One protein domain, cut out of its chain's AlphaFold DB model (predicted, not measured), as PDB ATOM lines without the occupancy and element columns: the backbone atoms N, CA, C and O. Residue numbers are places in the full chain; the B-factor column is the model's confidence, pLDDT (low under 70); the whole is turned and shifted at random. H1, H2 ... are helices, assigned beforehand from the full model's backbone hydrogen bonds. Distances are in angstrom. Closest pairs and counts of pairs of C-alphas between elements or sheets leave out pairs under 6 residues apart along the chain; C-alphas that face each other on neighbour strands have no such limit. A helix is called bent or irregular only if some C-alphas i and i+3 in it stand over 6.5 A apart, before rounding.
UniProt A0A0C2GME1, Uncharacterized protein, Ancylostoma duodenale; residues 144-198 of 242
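This is residues 144 to 198 of the 242 residues of an uncharacterized protein of Ancylostoma duodenale (UniProt A0A0C2GME1). Three helices, H1, H2 and the short H3, make a loose triangle with few contacts, and a fourth, H4, lies at the far end of a tail that makes much of the length. A long loop, residues 152 to 165, leads from H1 round to H2, and its residues 161 to 162 pair, parallel, with residues 191 to 192 before H4. The printed part has 55 residues, with four named helices in the order H1, H2, H3, H4 and no named strand; the class is all helix. It is only just compact, close to loose, with a radius of gyration of the C-alphas of 11.7 A and spans of 36 by 25 by 15 A.

H1 is residues 144 to 151, 10.3 A long, and begins at C-alpha 144 (-21.839, 12.925, -3.109). H2, residues 166 to 178, is the longest at 17.3 A; it is irregular, but only just, with C-alphas 170 and 173 6.7 A apart. H3 is residues 185 to 188. H4 is residues 194 to 197, ending at C-alpha 197 (-26.776, 2.786, 27.200).

H1 is close to H3 but not clearly touching; their closest C-alphas, of Val 150 and Val 186, are 7.2 A apart. H2 is likewise close to H3 but not clearly touching, with the C-alphas of Ile 168 and Leu 187 closest at 7.5 A. H1 and H2 are apart, and H4 is apart from H1, H2 and H3. In H1 every O i to N i+4 pair is within hydrogen-bond range, in H2 7 of 9; H3 and H4 are too short for such a pair.

The two C-alphas farthest apart, of Glu 180 and Ser 198, are 35.8 A apart. The printed part has no cut. The link from H1 to H2 is long, that from H2 to H3 short and that from H3 to H4 tight. The mean pLDDT of the printed part is 72.0; residues 144 to 145, 163 to 169 and 193 to 198 are under 70.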
ATOM      1  N   ALA A 144     -23.284  13.168  -3.028       61.91
ATOM      2  CA  ALA A 144     -21.839  12.925  -3.109       61.91
ATOM      3  C   ALA A 144     -21.050  13.792  -2.108       61.91
ATOM      4  O   ALA A 144     -20.084  13.331  -1.517       61.91
ATOM      5  N   ALA A 145     -21.556  14.995  -1.810       63.84
ATOM      6  CA  ALA A 145     -21.083  15.889  -0.754       63.84
ATOM      7  C   ALA A 145     -20.986  15.264   0.659       63.84
ATOM      8  O   ALA A 145     -20.107  15.647   1.422       63.84
ATOM      9  N   PHE A 146     -21.858  14.321   1.034       70.62
ATOM     10  CA  PHE A 146     -21.757  13.572   2.293       70.62
ATOM     11  C   PHE A 146     -20.594  12.580   2.257       70.62
ATOM     12  O   PHE A 146     -19.815  12.538   3.204       70.62
ATOM     13  N   LEU A 147     -20.447  11.808   1.175       74.38
ATOM     14  CA  LEU A 147     -19.336  10.860   1.042       74.38
ATOM     15  C   LEU A 147     -17.992  11.585   0.919       74.38
ATOM     16  O   LEU A 147     -17.031  11.157   1.544       74.38
ATOM     17  N   ASP A 148     -17.948  12.715   0.216       73.19
ATOM     18  CA  ASP A 148     -16.781  13.597   0.090       73.19
ATOM     19  C   ASP A 148     -16.424  14.244   1.444       73.19
ATOM     20  O   ASP A 148     -15.269  14.229   1.874       73.19
ATOM     21  N   ALA A 149     -17.427  14.698   2.208       73.31
ATOM     22  CA  ALA A 149     -17.223  15.163   3.580       73.31
ATOM     23  C   ALA A 149     -16.705  14.046   4.504       73.31
ATOM     24  O   ALA A 149     -15.779  14.293   5.273       73.31
ATOM     25  N   VAL A 150     -17.242  12.824   4.418       73.19
ATOM     26  CA  VAL A 150     -16.778  11.666   5.208       73.19
ATOM     27  C   VAL A 150     -15.388  11.192   4.767       73.19
ATOM     28  O   VAL A 150     -14.601  10.786   5.616       73.19
ATOM     29  N   ALA A 151     -15.049  11.284   3.482       76.94
ATOM     30  CA  ALA A 151     -13.711  11.000   2.962       76.94
ATOM     31  C   ALA A 151     -12.675  12.061   3.382       76.94
ATOM     32  O   ALA A 151     -11.487  11.759   3.455       76.94
ATOM     33  N   SER A 152     -13.117  13.284   3.702       78.25
ATOM     34  CA  SER A 152     -12.265  14.344   4.263       78.25
ATOM     35  C   SER A 152     -11.986  14.211   5.771       78.25
ATOM     36  O   SER A 152     -11.176  14.973   6.301       78.25
ATOM     37  N   LEU A 153     -12.646  13.269   6.462       75.94
ATOM     38  CA  LEU A 153     -12.419  12.979   7.881       75.94
ATOM     39  C   LEU A 153     -11.169  12.116   8.073       75.94
ATOM     40  O   LEU A 153     -10.911  11.191   7.302       75.94
ATOM     41  N   ASP A 154     -10.415  12.388   9.136       75.81
ATOM     42  CA  ASP A 154      -9.194  11.644   9.443       75.81
ATOM     43  C   ASP A 154      -9.537  10.370  10.243       75.81
ATOM     44  O   ASP A 154     -10.036  10.489  11.365       75.81
ATOM     45  N   PRO A 155      -9.281   9.149   9.729       73.69
ATOM     46  CA  PRO A 155      -9.667   7.905  10.400       73.69
ATOM     47  C   PRO A 155      -8.985   7.672  11.757       73.69
ATOM     48  O   PRO A 155      -9.499   6.875  12.548       73.69
ATOM     49  N   ASP A 156      -7.872   8.355  12.048       74.75
ATOM     50  CA  ASP A 156      -7.176   8.236  13.334       74.75
ATOM     51  C   ASP A 156      -7.789   9.139  14.425       74.75
ATOM     52  O   ASP A 156      -7.643   8.851  15.620       74.75
ATOM     53  N   TYR A 157      -8.508  10.205  14.045       72.56
ATOM     54  CA  TYR A 157      -9.041  11.217  14.974       72.56
ATOM     55  C   TYR A 157     -10.567  11.354  14.959       72.56
ATOM     56  O   TYR A 157     -11.168  11.582  16.012       72.56
ATOM     57  N   ASP A 158     -11.196  11.230  13.796       77.56
ATOM     58  CA  ASP A 158     -12.623  11.441  13.598       77.56
ATOM     59  C   ASP A 158     -13.364  10.096  13.595       77.56
ATOM     60  O   ASP A 158     -13.011   9.152  12.886       77.56
ATOM     61  N   ARG A 159     -14.428   9.992  14.399       73.25
ATOM     62  CA  ARG A 159     -15.255   8.781  14.501       73.25
ATOM     63  C   ARG A 159     -16.713   9.109  14.240       73.25
ATOM     64  O   ARG A 159     -17.280   9.994  14.879       73.25
ATOM     65  N   VAL A 160     -17.335   8.356  13.338       75.12
ATOM     66  CA  VAL A 160     -18.783   8.431  13.110       75.12
ATOM     67  C   VAL A 160     -19.492   7.761  14.280       75.12
ATOM     68  O   VAL A 160     -19.240   6.599  14.583       75.12
ATOM     69  N   VAL A 161     -20.377   8.497  14.944       75.94
ATOM     70  CA  VAL A 161     -21.139   8.031  16.107       75.94
ATOM     71  C   VAL A 161     -22.591   7.814  15.685       75.94
ATOM     72  O   VAL A 161     -23.190   8.700  15.077       75.94
ATOM     73  N   CYS A 162     -23.162   6.649  15.988       74.00
ATOM     74  CA  CYS A 162     -24.536   6.292  15.627       74.00
ATOM     75  C   CYS A 162     -25.246   5.527  16.748       74.00
ATOM     76  O   CYS A 162     -24.631   4.768  17.496       74.00
ATOM     77  N   SER A 163     -26.564   5.704  16.841       67.12
ATOM     78  CA  SER A 163     -27.422   4.914  17.727       67.12
ATOM     79  C   SER A 163     -27.820   3.615  17.033       67.12
ATOM     80  O   SER A 163     -28.731   3.606  16.206       67.12
ATOM     81  N   GLY A 164     -27.137   2.523  17.374       61.81
ATOM     82  CA  GLY A 164     -27.348   1.210  16.777       61.81
ATOM     83  C   GLY A 164     -26.521   0.980  15.501       61.81
ATOM     84  O   GLY A 164     -26.157   1.925  14.794       61.81
ATOM     85  N   PRO A 165     -26.224  -0.288  15.163       63.12
ATOM     86  CA  PRO A 165     -25.408  -0.649  14.002       63.12
ATOM     87  C   PRO A 165     -26.193  -0.632  12.679       63.12
ATOM     88  O   PRO A 165     -25.603  -0.702  11.600       63.12
ATOM     89  N   GLU A 166     -27.523  -0.601  12.757       61.03
ATOM     90  CA  GLU A 166     -28.426  -0.893  11.645       61.03
ATOM     91  C   GLU A 166     -28.471   0.196  10.560       61.03
ATOM     92  O   GLU A 166     -28.352  -0.177   9.393       61.03
ATOM     93  N   PRO A 167     -28.529   1.514  10.862       66.62
ATOM     94  CA  PRO A 167     -28.586   2.549   9.823       66.62
ATOM     95  C   PRO A 167     -27.392   2.494   8.857       66.62
ATOM     96  O   PRO A 167     -27.564   2.521   7.637       66.62
ATOM     97  N   ILE A 168     -26.175   2.332   9.392       69.69
ATOM     98  CA  ILE A 168     -24.953   2.245   8.581       69.69
ATOM     99  C   ILE A 168     -24.878   0.899   7.844       69.69
ATOM    100  O   ILE A 168     -24.622   0.870   6.640       69.69
ATOM    101  N   ARG A 169     -25.097  -0.231   8.535       69.75
ATOM    102  CA  ARG A 169     -24.859  -1.562   7.943       69.75
ATOM    103  C   ARG A 169     -25.968  -2.062   7.020       69.75
ATOM    104  O   ARG A 169     -25.663  -2.837   6.119       69.75
ATOM    105  N   GLN A 170     -27.225  -1.685   7.253       74.38
ATOM    106  CA  GLN A 170     -28.373  -2.194   6.489       74.38
ATOM    107  C   GLN A 170     -28.788  -1.271   5.339       74.38
ATOM    108  O   GLN A 170     -29.353  -1.758   4.363       74.38
ATOM    109  N   TYR A 171     -28.495   0.031   5.434       72.44
ATOM    110  CA  TYR A 171     -28.902   1.021   4.433       72.44
ATOM    111  C   TYR A 171     -27.683   1.652   3.757       72.44
ATOM    112  O   TYR A 171     -27.490   1.450   2.562       72.44
ATOM    113  N   LEU A 172     -26.810   2.321   4.520       73.06
ATOM    114  CA  LEU A 172     -25.717   3.118   3.949       73.06
ATOM    115  C   LEU A 172     -24.676   2.274   3.184       73.06
ATOM    116  O   LEU A 172     -24.402   2.549   2.020       73.06
ATOM    117  N   ILE A 173     -24.118   1.222   3.797       73.06
ATOM    118  CA  ILE A 173     -23.103   0.372   3.142       73.06
ATOM    119  C   ILE A 173     -23.673  -0.366   1.912       73.06
ATOM    120  O   ILE A 173     -23.047  -0.294   0.855       73.06
ATOM    121  N   PRO A 174     -24.848  -1.035   1.968       75.81
ATOM    122  CA  PRO A 174     -25.429  -1.687   0.790       75.81
ATOM    123  C   PRO A 174     -25.759  -0.729  -0.359       75.81
ATOM    124  O   PRO A 174     -25.805  -1.158  -1.509       75.81
ATOM    125  N   GLN A 175     -25.993   0.549  -0.059       71.75
ATOM    126  CA  GLN A 175     -26.258   1.588  -1.048       71.75
ATOM    127  C   GLN A 175     -24.972   2.079  -1.724       71.75
ATOM    128  O   GLN A 175     -24.888   2.026  -2.945       71.75
ATOM    129  N   ILE A 176     -23.929   2.396  -0.947       75.50
ATOM    130  CA  ILE A 176     -22.583   2.713  -1.470       75.50
ATOM    131  C   ILE A 176     -22.076   1.584  -2.388       75.50
ATOM    132  O   ILE A 176     -21.594   1.840  -3.488       75.50
ATOM    133  N   VAL A 177     -22.263   0.321  -1.980       77.50
ATOM    134  CA  VAL A 177     -21.874  -0.861  -2.774       77.50
ATOM    135  C   VAL A 177     -22.721  -1.034  -4.045       77.50
ATOM    136  O   VAL A 177     -22.198  -1.503  -5.053       77.50
ATOM    137  N   ARG A 178     -24.009  -0.659  -4.038       76.94
ATOM    138  CA  ARG A 178     -24.863  -0.678  -5.246       76.94
ATOM    139  C   ARG A 178     -24.457   0.360  -6.286       76.94
ATOM    140  O   ARG A 178     -24.741   0.157  -7.460       76.94
ATOM    141  N   GLU A 179     -23.844   1.449  -5.848       76.31
ATOM    142  CA  GLU A 179     -23.422   2.567  -6.695       76.31
ATOM    143  C   GLU A 179     -21.946   2.463  -7.116       76.31
ATOM    144  O   GLU A 179     -21.409   3.387  -7.716       76.31
ATOM    145  N   GLU A 180     -21.297   1.327  -6.823       74.06
ATOM    146  CA  GLU A 180     -19.881   1.042  -7.118       74.06
ATOM    147  C   GLU A 180     -18.895   2.063  -6.507       74.06
ATOM    148  O   GLU A 180     -17.755   2.200  -6.955       74.06
ATOM    149  N   LEU A 181     -19.313   2.757  -5.444       75.50
ATOM    150  CA  LEU A 181     -18.503   3.742  -4.733       75.50
ATOM    151  C   LEU A 181     -17.599   3.065  -3.687       75.50
ATOM    152  O   LEU A 181     -17.987   2.097  -3.027       75.50
ATOM    153  N   GLU A 182     -16.384   3.586  -3.497       77.00
ATOM    154  CA  GLU A 182     -15.498   3.111  -2.429       77.00
ATOM    155  C   GLU A 182     -16.072   3.481  -1.053       77.00
ATOM    156  O   GLU A 182     -16.413   4.635  -0.796       77.00
ATOM    157  N   VAL A 183     -16.169   2.503  -0.147       78.56
ATOM    158  CA  VAL A 183     -16.644   2.718   1.229       78.56
ATOM    159  C   VAL A 183     -15.528   3.383   2.049       78.56
ATOM    160  O   VAL A 183     -14.503   2.733   2.278       78.56
ATOM    161  N   PRO A 184     -15.701   4.621   2.560       77.06
ATOM    162  CA  PRO A 184     -14.678   5.262   3.382       77.06
ATOM    163  C   PRO A 184     -14.378   4.443   4.650       77.06
ATOM    164  O   PRO A 184     -15.316   4.004   5.325       77.06
ATOM    165  N   PRO A 185     -13.101   4.271   5.046       73.31
ATOM    166  CA  PRO A 185     -12.730   3.441   6.197       73.31
ATOM    167  C   PRO A 185     -13.335   3.945   7.518       73.31
ATOM    168  O   PRO A 185     -13.648   3.142   8.394       73.31
ATOM    169  N   VAL A 186     -13.599   5.252   7.618       75.06
ATOM    170  CA  VAL A 186     -14.312   5.908   8.729       75.06
ATOM    171  C   VAL A 186     -15.721   5.329   8.964       75.06
ATOM    172  O   VAL A 186     -16.184   5.272  10.103       75.06
ATOM    173  N   LEU A 187     -16.410   4.842   7.921       76.19
ATOM    174  CA  LEU A 187     -17.714   4.174   8.067       76.19
ATOM    175  C   LEU A 187     -17.596   2.733   8.584       76.19
ATOM    176  O   LEU A 187     -18.579   2.177   9.070       76.19
ATOM    177  N   LEU A 188     -16.411   2.119   8.501       76.06
ATOM    178  CA  LEU A 188     -16.148   0.784   9.045       76.06
ATOM    179  C   LEU A 188     -15.777   0.840  10.537       76.06
ATOM    180  O   LEU A 188     -16.010  -0.132  11.259       76.06
ATOM    181  N   THR A 189     -15.261   1.980  11.008       75.12
ATOM    182  CA  THR A 189     -14.839   2.244  12.397       75.12
ATOM    183  C   THR A 189     -15.866   3.042  13.216       75.12
ATOM    184  O   THR A 189     -15.516   3.686  14.208       75.12
ATOM    185  N   TYR A 190     -17.148   2.990  12.835       76.50
ATOM    186  CA  TYR A 190     -18.214   3.707  13.539       76.50
ATOM    187  C   TYR A 190     -18.400   3.232  14.996       76.50
ATOM    188  O   TYR A 190     -18.246   2.051  15.328       76.50
ATOM    189  N   TYR A 191     -18.778   4.165  15.868       70.56
ATOM    190  CA  TYR A 191     -19.075   3.931  17.277       70.56
ATOM    191  C   TYR A 191     -20.584   3.782  17.500       70.56
ATOM    192  O   TYR A 191     -21.380   4.587  17.015       70.56
ATOM    193  N   ASP A 192     -20.971   2.752  18.250       75.19
ATOM    194  CA  ASP A 192     -22.362   2.382  18.503       75.19
ATOM    195  C   ASP A 192     -22.787   2.795  19.918       75.19
ATOM    196  O   ASP A 192     -22.419   2.150  20.904       75.19
ATOM    197  N   LEU A 193     -23.586   3.861  20.012       68.12
ATOM    198  CA  LEU A 193     -24.077   4.404  21.281       68.12
ATOM    199  C   LEU A 193     -24.976   3.430  22.050       68.12
ATOM    200  O   LEU A 193     -25.051   3.532  23.275       68.12
ATOM    201  N   SER A 194     -25.623   2.472  21.374       66.62
ATOM    202  CA  SER A 194     -26.544   1.535  22.039       66.62
ATOM    203  C   SER A 194     -25.841   0.690  23.109       66.62
ATOM    204  O   SER A 194     -26.437   0.371  24.140       66.62
ATOM    205  N   LYS A 195     -24.543   0.422  22.911       64.94
ATOM    206  CA  LYS A 195     -23.680  -0.325  23.839       64.94
ATOM    207  C   LYS A 195     -23.354   0.443  25.120       64.94
ATOM    208  O   LYS A 195     -23.164  -0.172  26.164       64.94
ATOM    209  N   VAL A 196     -23.306   1.775  25.048       65.00
ATOM    210  CA  VAL A 196     -23.064   2.636  26.217       65.00
ATOM    211  C   VAL A 196     -24.311   2.660  27.100       65.00
ATOM    212  O   VAL A 196     -24.220   2.487  28.313       65.00
ATOM    213  N   THR A 197     -25.491   2.783  26.485       56.41
ATOM    214  CA  THR A 197     -26.776   2.786  27.200       56.41
ATOM    215  C   THR A 197     -27.154   1.433  27.808       56.41
ATOM    216  O   THR A 197     -27.853   1.402  28.810       56.41
ATOM    217  N   SER A 198     -26.681   0.304  27.270       56.66
ATOM    218  CA  SER A 198     -26.956  -1.012  27.873       56.66
ATOM    219  C   SER A 198     -26.209  -1.275  29.191       56.66
ATOM    220  O   SER A 198     -26.600  -2.174  29.935       56.66
TER     221      SER A 198